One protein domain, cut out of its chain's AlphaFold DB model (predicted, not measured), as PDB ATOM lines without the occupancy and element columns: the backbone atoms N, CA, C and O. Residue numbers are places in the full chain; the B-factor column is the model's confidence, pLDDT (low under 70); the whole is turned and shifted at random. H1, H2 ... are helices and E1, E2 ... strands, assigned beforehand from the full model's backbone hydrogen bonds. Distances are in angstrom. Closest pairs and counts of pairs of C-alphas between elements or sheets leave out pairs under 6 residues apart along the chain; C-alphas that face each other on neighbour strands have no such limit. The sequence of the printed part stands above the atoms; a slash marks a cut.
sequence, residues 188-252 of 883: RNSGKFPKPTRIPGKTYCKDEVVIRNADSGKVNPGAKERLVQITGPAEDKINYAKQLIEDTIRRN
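This is residues 188 to 252 of the 883 residues of an uncharacterized protein of Glossina palpalis gambiensis (UniProt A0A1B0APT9). A twisted two-stranded hairpin, E1 and E2, has one helix, H1, packed lengthwise over it, and a long loop, residues 212 to 225, extends the hairpin at one end. The opening stretch, residues 188 to 204, runs beside E1 and pairs with it in two short places, with a loop round Gly 201 at the other end of the hairpin. The printed part has 65 residues, with two named strands and one named helix in the order E1, E2, H1; the sheet, order E1 - E2, is antiparallel. The class is mixed, helices and strands, with under half of the residues, 32 of 65, in named elements. The whole is loose, with a radius of gyration of the C-alphas of 13.4 A and spans of 43 by 21 by 16 A, only just a rod in outline, its length drawn out by the loops at both ends.

Find C-alpha 205 at (219.956, 193.694, 261.073); from there E1 runs through residues 205 to 211, 19.2 A from first to last C-alpha. E2 holds residues 226 to 232, 19.4 A long, and begins at C-alpha 226 at (209.353, 178.865, 252.193). H1 holds residues 235 to 252, 25.9 A long; look for its end at C-alpha 252, at (216.957, 178.949, 237.750).

Begin with E1 and E2, a hairpin of antiparallel neighbours whose directions stand at 157 degrees. Look at N 207 and O 230, 2.9 A apart, and at N 228 and O 209, 2.8 A apart, both within hydrogen-bond range. C-alphas 208 and 229 face each other at 4.5 A. Residues 188 to 189 also pair, antiparallel, with residues 209 to 210 of E1, and residues 197 to 198 with residues 205 to 206 of E1. Turn next to H1: its closest C-alphas to E1 are those of Glu 235 and Cys 205, 6.1 A apart. Its closest C-alphas to E2 are those of Ile 238 and Gly 232, 5.8 A apart. In H1, every O i to N i+4 pair is within hydrogen-bond range.

The two C-alphas farthest apart are those of Gly 201 and Gly 217, at 43.4 A. The printed part has no cut. The link from E1 to E2 is long, with 14 residues, and the link from E2 to H1 is tight, with 2. The mean pLDDT of the printed part is 79.7; look for the low values, under 70, at residues 213 to 224.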
ATOM      1  N   ARG A 188     208.666 187.975 248.748       81.50
ATOM      2  CA  ARG A 188     207.858 189.000 249.443       81.50
ATOM      3  C   ARG A 188     208.260 189.095 250.915       81.50
ATOM      4  O   ARG A 188     208.620 188.087 251.514       81.50
ATOM      5  N   ASN A 189     208.168 190.267 251.541       80.25
ATOM      6  CA  ASN A 189     208.325 190.388 252.997       80.25
ATOM      7  C   ASN A 189     207.229 189.613 253.754       80.25
ATOM      8  O   ASN A 189     206.058 189.647 253.386       80.25
ATOM      9  N   SER A 190     207.596 188.960 254.861       74.81
ATOM     10  CA  SER A 190     206.679 188.163 255.692       74.81
ATOM     11  C   SER A 190     205.797 189.001 256.640       74.81
ATOM     12  O   SER A 190     205.174 188.454 257.549       74.81
ATOM     13  N   GLY A 191     205.794 190.333 256.517       71.50
ATOM     14  CA  GLY A 191     205.044 191.269 257.375       71.50
ATOM     15  C   GLY A 191     205.592 191.452 258.802       71.50
ATOM     16  O   GLY A 191     205.491 192.537 259.360       71.50
ATOM     17  N   LYS A 192     206.240 190.428 259.371       75.69
ATOM     18  CA  LYS A 192     206.872 190.432 260.707       75.69
ATOM     19  C   LYS A 192     207.940 191.515 260.888       75.69
ATOM     20  O   LYS A 192     208.089 192.056 261.979       75.69
ATOM     21  N   PHE A 193     208.666 191.824 259.816       76.88
ATOM     22  CA  PHE A 193     209.514 193.004 259.705       76.88
ATOM     23  C   PHE A 193     209.072 193.760 258.443       76.88
ATOM     24  O   PHE A 193     209.118 193.177 257.358       76.88
ATOM     25  N   PRO A 194     208.626 195.027 258.544       71.31
ATOM     26  CA  PRO A 194     208.247 195.820 257.372       71.31
ATOM     27  C   PRO A 194     209.473 196.285 256.565       71.31
ATOM     28  O   PRO A 194     209.342 196.666 255.408       71.31
ATOM     29  N   LYS A 195     210.663 196.255 257.179       81.19
ATOM     30  CA  LYS A 195     211.978 196.498 256.571       81.19
ATOM     31  C   LYS A 195     213.073 195.811 257.408       81.19
ATOM     32  O   LYS A 195     212.807 195.522 258.583       81.19
ATOM     33  N   PRO A 196     214.292 195.575 256.881       86.38
ATOM     34  CA  PRO A 196     215.374 194.959 257.645       86.38
ATOM     35  C   PRO A 196     215.664 195.730 258.939       86.38
ATOM     36  O   PRO A 196     216.144 196.859 258.933       86.38
ATOM     37  N   THR A 197     215.341 195.114 260.071       87.12
ATOM     38  CA  THR A 197     215.295 195.773 261.377       87.12
ATOM     39  C   THR A 197     216.553 195.453 262.178       87.12
ATOM     40  O   THR A 197     216.910 194.284 262.343       87.12
ATOM     41  N   ARG A 198     217.238 196.481 262.697       85.25
ATOM     42  CA  ARG A 198     218.392 196.302 263.594       85.25
ATOM     43  C   ARG A 198     217.927 195.725 264.926       85.25
ATOM     44  O   ARG A 198     217.079 196.320 265.584       85.25
ATOM     45  N   ILE A 199     218.471 194.576 265.326       87.06
ATOM     46  CA  ILE A 199     218.041 193.916 266.564       87.06
ATOM     47  C   ILE A 199     218.659 194.645 267.772       87.06
ATOM     48  O   ILE A 199     219.885 194.777 267.822       87.06
ATOM     49  N   PRO A 200     217.861 195.117 268.755       77.94
ATOM     50  CA  PRO A 200     218.386 195.778 269.949       77.94
ATOM     51  C   PRO A 200     219.430 194.923 270.675       77.94
ATOM     52  O   PRO A 200     219.284 193.706 270.790       77.94
ATOM     53  N   GLY A 201     220.510 195.559 271.135       81.00
ATOM     54  CA  GLY A 201     221.636 194.874 271.779       81.00
ATOM     55  C   GLY A 201     222.516 194.031 270.844       81.00
ATOM     56  O   GLY A 201     223.434 193.376 271.330       81.00
ATOM     57  N   LYS A 202     222.278 194.027 269.523       83.69
ATOM     58  CA  LYS A 202     223.072 193.260 268.549       83.69
ATOM     59  C   LYS A 202     223.620 194.147 267.431       83.69
ATOM     60  O   LYS A 202     223.087 195.207 267.112       83.69
ATOM     61  N   THR A 203     224.716 193.702 266.823       84.56
ATOM     62  CA  THR A 203     225.423 194.432 265.758       84.56
ATOM     63  C   THR A 203     224.789 194.279 264.374       84.56
ATOM     64  O   THR A 203     225.171 195.015 263.470       84.56
ATOM     65  N   TYR A 204     223.818 193.375 264.204       87.19
ATOM     66  CA  TYR A 204     223.227 193.013 262.913       87.19
ATOM     67  C   TYR A 204     221.753 193.426 262.759       87.19
ATOM     68  O   TYR A 204     220.990 193.542 263.725       87.19
ATOM     69  N   CYS A 205     221.344 193.588 261.503       88.44
ATOM     70  CA  CYS A 205     219.956 193.694 261.073       88.44
ATOM     71  C   CYS A 205     219.391 192.316 260.692       88.44
ATOM     72  O   CYS A 205     220.130 191.399 260.323       88.44
ATOM     73  N   LYS A 206     218.066 192.177 260.774       89.88
ATOM     74  CA  LYS A 206     217.310 190.976 260.406       89.88
ATOM     75  C   LYS A 206     216.081 191.356 259.578       89.88
ATOM     76  O   LYS A 206     215.382 192.307 259.914       89.88
ATOM     77  N   ASP A 207     215.807 190.588 258.535       90.19
ATOM     78  CA  ASP A 207     214.559 190.605 257.766       90.19
ATOM     79  C   ASP A 207     214.021 189.168 257.643       90.19
ATOM     80  O   ASP A 207     214.733 188.195 257.922       90.19
ATOM     81  N   GLU A 208     212.760 189.021 257.258       90.56
ATOM     82  CA  GLU A 208     212.101 187.724 257.105       90.56
ATOM     83  C   GLU A 208     211.162 187.770 255.895       90.56
ATOM     84  O   GLU A 208     210.249 188.595 255.824       90.56
ATOM     85  N   VAL A 209     211.422 186.905 254.915       88.62
ATOM     86  CA  VAL A 209     210.798 186.915 253.584       88.62
ATOM     87  C   VAL A 209     210.214 185.548 253.243       88.62
ATOM     88  O   VAL A 209     210.711 184.521 253.693       88.62
ATOM     89  N   VAL A 210     209.170 185.526 252.427       85.44
ATOM     90  CA  VAL A 210     208.609 184.320 251.814       85.44
ATOM     91  C   VAL A 210     209.169 184.208 250.398       85.44
ATOM     92  O   VAL A 210     209.128 185.188 249.654       85.44
ATOM     93  N   ILE A 211     209.695 183.036 250.028       86.06
ATOM     94  CA  ILE A 211     210.174 182.729 248.671       86.06
ATOM     95  C   ILE A 211     209.367 181.601 248.026       86.06
ATOM     96  O   ILE A 211     208.957 180.639 248.688       86.06
ATOM     97  N   ARG A 212     209.190 181.685 246.706       76.38
ATOM     98  CA  ARG A 212     208.594 180.614 245.901       76.38
ATOM     99  C   ARG A 212     209.550 179.419 245.807       76.38
ATOM    100  O   ARG A 212     210.751 179.590 245.609       76.38
ATOM    101  N   ASN A 213     209.013 178.200 245.895       68.94
ATOM    102  CA  ASN A 213     209.752 177.012 245.459       68.94
ATOM    103  C   ASN A 213     209.907 177.072 243.934       68.94
ATOM    104  O   ASN A 213     208.902 177.097 243.227       68.94
ATOM    105  N   ALA A 214     211.144 177.103 243.435       60.09
ATOM    106  CA  ALA A 214     211.412 177.043 242.000       60.09
ATOM    107  C   ALA A 214     210.880 175.729 241.395       60.09
ATOM    108  O   ALA A 214     210.933 174.675 242.033       60.09
ATOM    109  N   ASP A 215     210.417 175.790 240.149       53.97
ATOM    110  CA  ASP A 215     209.726 174.726 239.405       53.97
ATOM    111  C   ASP A 215     210.665 173.621 238.878       53.97
ATOM    112  O   ASP A 215     210.446 173.038 237.823       53.97
ATOM    113  N   SER A 216     211.721 173.307 239.633       48.59
ATOM    114  CA  SER A 216     212.892 172.502 239.246       48.59
ATOM    115  C   SER A 216     212.609 171.005 238.968       48.59
ATOM    116  O   SER A 216     213.505 170.166 239.039       48.59
ATOM    117  N   GLY A 217     211.351 170.615 238.729       51.06
ATOM    118  CA  GLY A 217     210.894 169.246 238.442       51.06
ATOM    119  C   GLY A 217     211.031 168.240 239.596       51.06
ATOM    120  O   GLY A 217     210.404 167.189 239.572       51.06
ATOM    121  N   LYS A 218     211.825 168.563 240.624       51.19
ATOM    122  CA  LYS A 218     212.115 167.728 241.805       51.19
ATOM    123  C   LYS A 218     211.424 168.211 243.083       51.19
ATOM    124  O   LYS A 218     211.807 167.823 244.183       51.19
ATOM    125  N   VAL A 219     210.428 169.083 242.947       50.66
ATOM    126  CA  VAL A 219     209.611 169.596 244.049       50.66
ATOM    127  C   VAL A 219     208.149 169.387 243.672       50.66
ATOM    128  O   VAL A 219     207.753 169.739 242.564       50.66
ATOM    129  N   ASN A 220     207.351 168.803 244.571       49.72
ATOM    130  CA  ASN A 220     205.932 168.548 244.308       49.72
ATOM    131  C   ASN A 220     205.200 169.864 243.963       49.72
ATOM    132  O   ASN A 220     205.403 170.843 244.682       49.72
ATOM    133  N   PRO A 221     204.303 169.907 242.955       52.72
ATOM    134  CA  PRO A 221     203.604 171.140 242.566       52.72
ATOM    135  C   PRO A 221     202.799 171.819 243.690       52.72
ATOM    136  O   PRO A 221     202.611 173.030 243.667       52.72
ATOM    137  N   GLY A 222     202.362 171.058 244.702       55.56
ATOM    138  CA  GLY A 222     201.705 171.579 245.911       55.56
ATOM    139  C   GLY A 222     202.652 172.020 247.040       55.56
ATOM    140  O   GLY A 222     202.194 172.274 248.153       55.56
ATOM    141  N   ALA A 223     203.970 172.067 246.821       57.72
ATOM    142  CA  ALA A 223     204.932 172.418 247.862       57.72
ATOM    143  C   ALA A 223     204.836 173.905 248.235       57.72
ATOM    144  O   ALA A 223     205.255 174.787 247.479       57.72
ATOM    145  N   LYS A 224     204.325 174.170 249.441       62.47
ATOM    146  CA  LYS A 224     204.140 175.515 249.998       62.47
ATOM    147  C   LYS A 224     205.445 176.323 250.044       62.47
ATOM    148  O   LYS A 224     206.527 175.795 250.306       62.47
ATOM    149  N   GLU A 225     205.294 177.619 249.801       77.19
ATOM    150  CA  GLU A 225     206.338 178.647 249.828       77.19
ATOM    151  C   GLU A 225     207.125 178.652 251.147       77.19
ATOM    152  O   GLU A 225     206.592 178.331 252.214       77.19
ATOM    153  N   ARG A 226     208.414 178.999 251.071       80.06
ATOM    154  CA  ARG A 226     209.353 178.865 252.193       80.06
ATOM    155  C   ARG A 226     209.604 180.204 252.865       80.06
ATOM    156  O   ARG A 226     209.928 181.185 252.202       80.06
ATOM    157  N   LEU A 227     209.522 180.213 254.191       84.81
ATOM    158  CA  LEU A 227     209.939 181.338 255.016       84.81
ATOM    159  C   LEU A 227     211.467 181.319 255.170       84.81
ATOM    160  O   LEU A 227     212.037 180.320 255.603       84.81
ATOM    161  N   VAL A 228     212.125 182.420 254.820       88.75
ATOM    162  CA  VAL A 228     213.579 182.597 254.865       88.75
ATOM    163  C   VAL A 228     213.909 183.809 255.728       88.75
ATOM    164  O   VAL A 228     213.457 184.926 255.480       88.75
ATOM    165  N   GLN A 229     214.732 183.586 256.747       90.56
ATOM    166  CA  GLN A 229     215.287 184.644 257.581       90.56
ATOM    167  C   GLN A 229     216.619 185.113 256.990       90.56
ATOM    168  O   GLN A 229     217.513 184.299 256.775       90.56
ATOM    169  N   ILE A 230     216.783 186.422 256.795       91.25
ATOM    170  CA  ILE A 230     218.030 187.016 256.299       91.25
ATOM    171  C   ILE A 230     218.624 187.898 257.400       91.25
ATOM    172  O   ILE A 230     217.938 188.752 257.959       91.25
ATOM    173  N   THR A 231     219.903 187.706 257.714       91.25
ATOM    174  CA  THR A 231     220.647 188.509 258.699       91.25
ATOM    175  C   THR A 231     221.930 189.050 258.091       91.25
ATOM    176  O   THR A 231     222.632 188.324 257.391       91.25
ATOM    177  N   GLY A 232     222.260 190.307 258.376       90.69
ATOM    178  CA  GLY A 232     223.440 190.976 257.828       90.69
ATOM    179  C   GLY A 232     223.830 192.223 258.627       90.69
ATOM    180  O   GLY A 232     223.043 192.695 259.447       90.69
ATOM    181  N   PRO A 233     225.036 192.777 258.415       87.62
ATOM    182  CA  PRO A 233     225.568 193.870 259.238       87.62
ATOM    183  C   PRO A 233     224.836 195.210 259.045       87.62
ATOM    184  O   PRO A 233     224.901 196.068 259.918       87.62
ATOM    185  N   ALA A 234     224.133 195.390 257.923       88.50
ATOM    186  CA  ALA A 234     223.388 196.602 257.585       88.50
ATOM    187  C   ALA A 234     222.122 196.268 256.777       88.50
ATOM    188  O   ALA A 234     222.039 195.208 256.149       88.50
ATOM    189  N   GLU A 235     221.163 197.196 256.763       89.25
ATOM    190  CA  GLU A 235     219.912 197.106 255.993       89.25
ATOM    191  C   GLU A 235     220.188 196.932 254.486       89.25
ATOM    192  O   GLU A 235     219.634 196.028 253.859       89.25
ATOM    193  N   ASP A 236     221.152 197.673 253.934       91.12
ATOM    194  CA  ASP A 236     221.521 197.625 252.510       91.12
ATOM    195  C   ASP A 236     222.057 196.260 252.072       91.12
ATOM    196  O   ASP A 236     221.749 195.783 250.981       91.12
ATOM    197  N   LYS A 237     222.829 195.584 252.934       90.44
ATOM    198  CA  LYS A 237     223.366 194.246 252.634       90.44
ATOM    199  C   LYS A 237     222.268 193.182 252.631       90.44
ATOM    200  O   LYS A 237     222.369 192.218 251.879       90.44
ATOM    201  N   ILE A 238     221.207 193.375 253.414       90.88
ATOM    202  CA  ILE A 238     220.028 192.497 253.417       90.88
ATOM    203  C   ILE A 238     219.140 192.784 252.199       90.88
ATOM    204  O   ILE A 238     218.632 191.851 251.582       90.88
ATOM    205  N   ASN A 239     219.002 194.049 251.795       91.75
ATOM    206  CA  ASN A 239     218.316 194.417 250.555       91.75
ATOM    207  C   ASN A 239     219.047 193.865 249.314       91.75
ATOM    208  O   ASN A 239     218.415 193.237 248.468       91.75
ATOM    209  N   TYR A 240     220.377 193.971 249.263       92.06
ATOM    210  CA  TYR A 240     221.204 193.355 248.219       92.06
ATOM    211  C   TYR A 240     221.096 191.819 248.205       92.06
ATOM    212  O   TYR A 240     220.958 191.219 247.142       92.06
ATOM    213  N   ALA A 241     221.075 191.168 249.375       91.56
ATOM    214  CA  ALA A 241     220.857 189.724 249.466       91.56
ATOM    215  C   ALA A 241     219.475 189.299 248.931       91.56
ATOM    216  O   ALA A 241     219.387 188.301 248.218       91.56
ATOM    217  N   LYS A 242     218.407 190.065 249.210       90.38
ATOM    218  CA  LYS A 242     217.071 189.818 248.635       90.38
ATOM    219  C   LYS A 242     217.086 189.904 247.105       90.38
ATOM    220  O   LYS A 242     216.529 189.014 246.468       90.38
ATOM    221  N   GLN A 243     217.780 190.891 246.528       90.94
ATOM    222  CA  GLN A 243     217.927 191.008 245.071       90.94
ATOM    223  C   GLN A 243     218.645 189.791 244.471       90.94
ATOM    224  O   GLN A 243     218.144 189.178 243.534       90.94
ATOM    225  N   LEU A 244     219.771 189.370 245.059       91.31
ATOM    226  CA  LEU A 244     220.511 188.191 244.592       91.31
ATOM    227  C   LEU A 244     219.696 186.891 244.685       91.31
ATOM    228  O   LEU A 244     219.843 186.019 243.825       91.31
ATOM    229  N   ILE A 245     218.838 186.749 245.702       89.31
ATOM    230  CA  ILE A 245     217.912 185.613 245.838       89.31
ATOM    231  C   ILE A 245     216.861 185.650 244.720       89.31
ATOM    232  O   ILE A 245     216.666 184.639 244.043       89.31
ATOM    233  N   GLU A 246     216.235 186.805 244.479       87.00
ATOM    234  CA  GLU A 246     215.261 187.001 243.398       87.00
ATOM    235  C   GLU A 246     215.873 186.680 242.025       87.00
ATOM    236  O   GLU A 246     215.338 185.868 241.270       87.00
ATOM    237  N   ASP A 247     217.040 187.253 241.724       85.50
ATOM    238  CA  ASP A 247     217.760 187.059 240.464       85.50
ATOM    239  C   ASP A 247     218.173 185.603 240.251       85.50
ATOM    240  O   ASP A 247     218.191 185.120 239.119       85.50
ATOM    241  N   THR A 248     218.526 184.898 241.327       86.62
ATOM    242  CA  THR A 248     218.942 183.491 241.262       86.62
ATOM    243  C   THR A 248     217.751 182.568 241.052       86.62
ATOM    244  O   THR A 248     217.843 181.658 240.234       86.62
ATOM    245  N   ILE A 249     216.611 182.818 241.703       82.69
ATOM    246  CA  ILE A 249     215.387 182.046 241.446       82.69
ATOM    247  C   ILE A 249     214.869 182.326 240.026       82.69
ATOM    248  O   ILE A 249     214.524 181.381 239.325       82.69
ATOM    249  N   ARG A 250     214.896 183.584 239.553       82.75
ATOM    250  CA  ARG A 250     214.516 183.935 238.169       82.75
ATOM    251  C   ARG A 250     215.392 183.260 237.110       82.75
ATOM    252  O   ARG A 250     214.860 182.795 236.111       82.75
ATOM    253  N   ARG A 251     216.711 183.179 237.322       81.19
ATOM    254  CA  ARG A 251     217.648 182.497 236.402       81.19
ATOM    255  C   ARG A 251     217.573 180.967 236.452       81.19
ATOM    256  O   ARG A 251     217.988 180.330 235.491       81.19
ATOM    257  N   ASN A 252     217.068 180.397 237.546       73.88
ATOM    258  CA  ASN A 252     216.957 178.949 237.750       73.88
ATOM    259  C   ASN A 252     215.532 178.403 237.525       73.88
ATOM    260  O   ASN A 252     215.311 177.209 237.732       73.88
TER     261      ASN A 252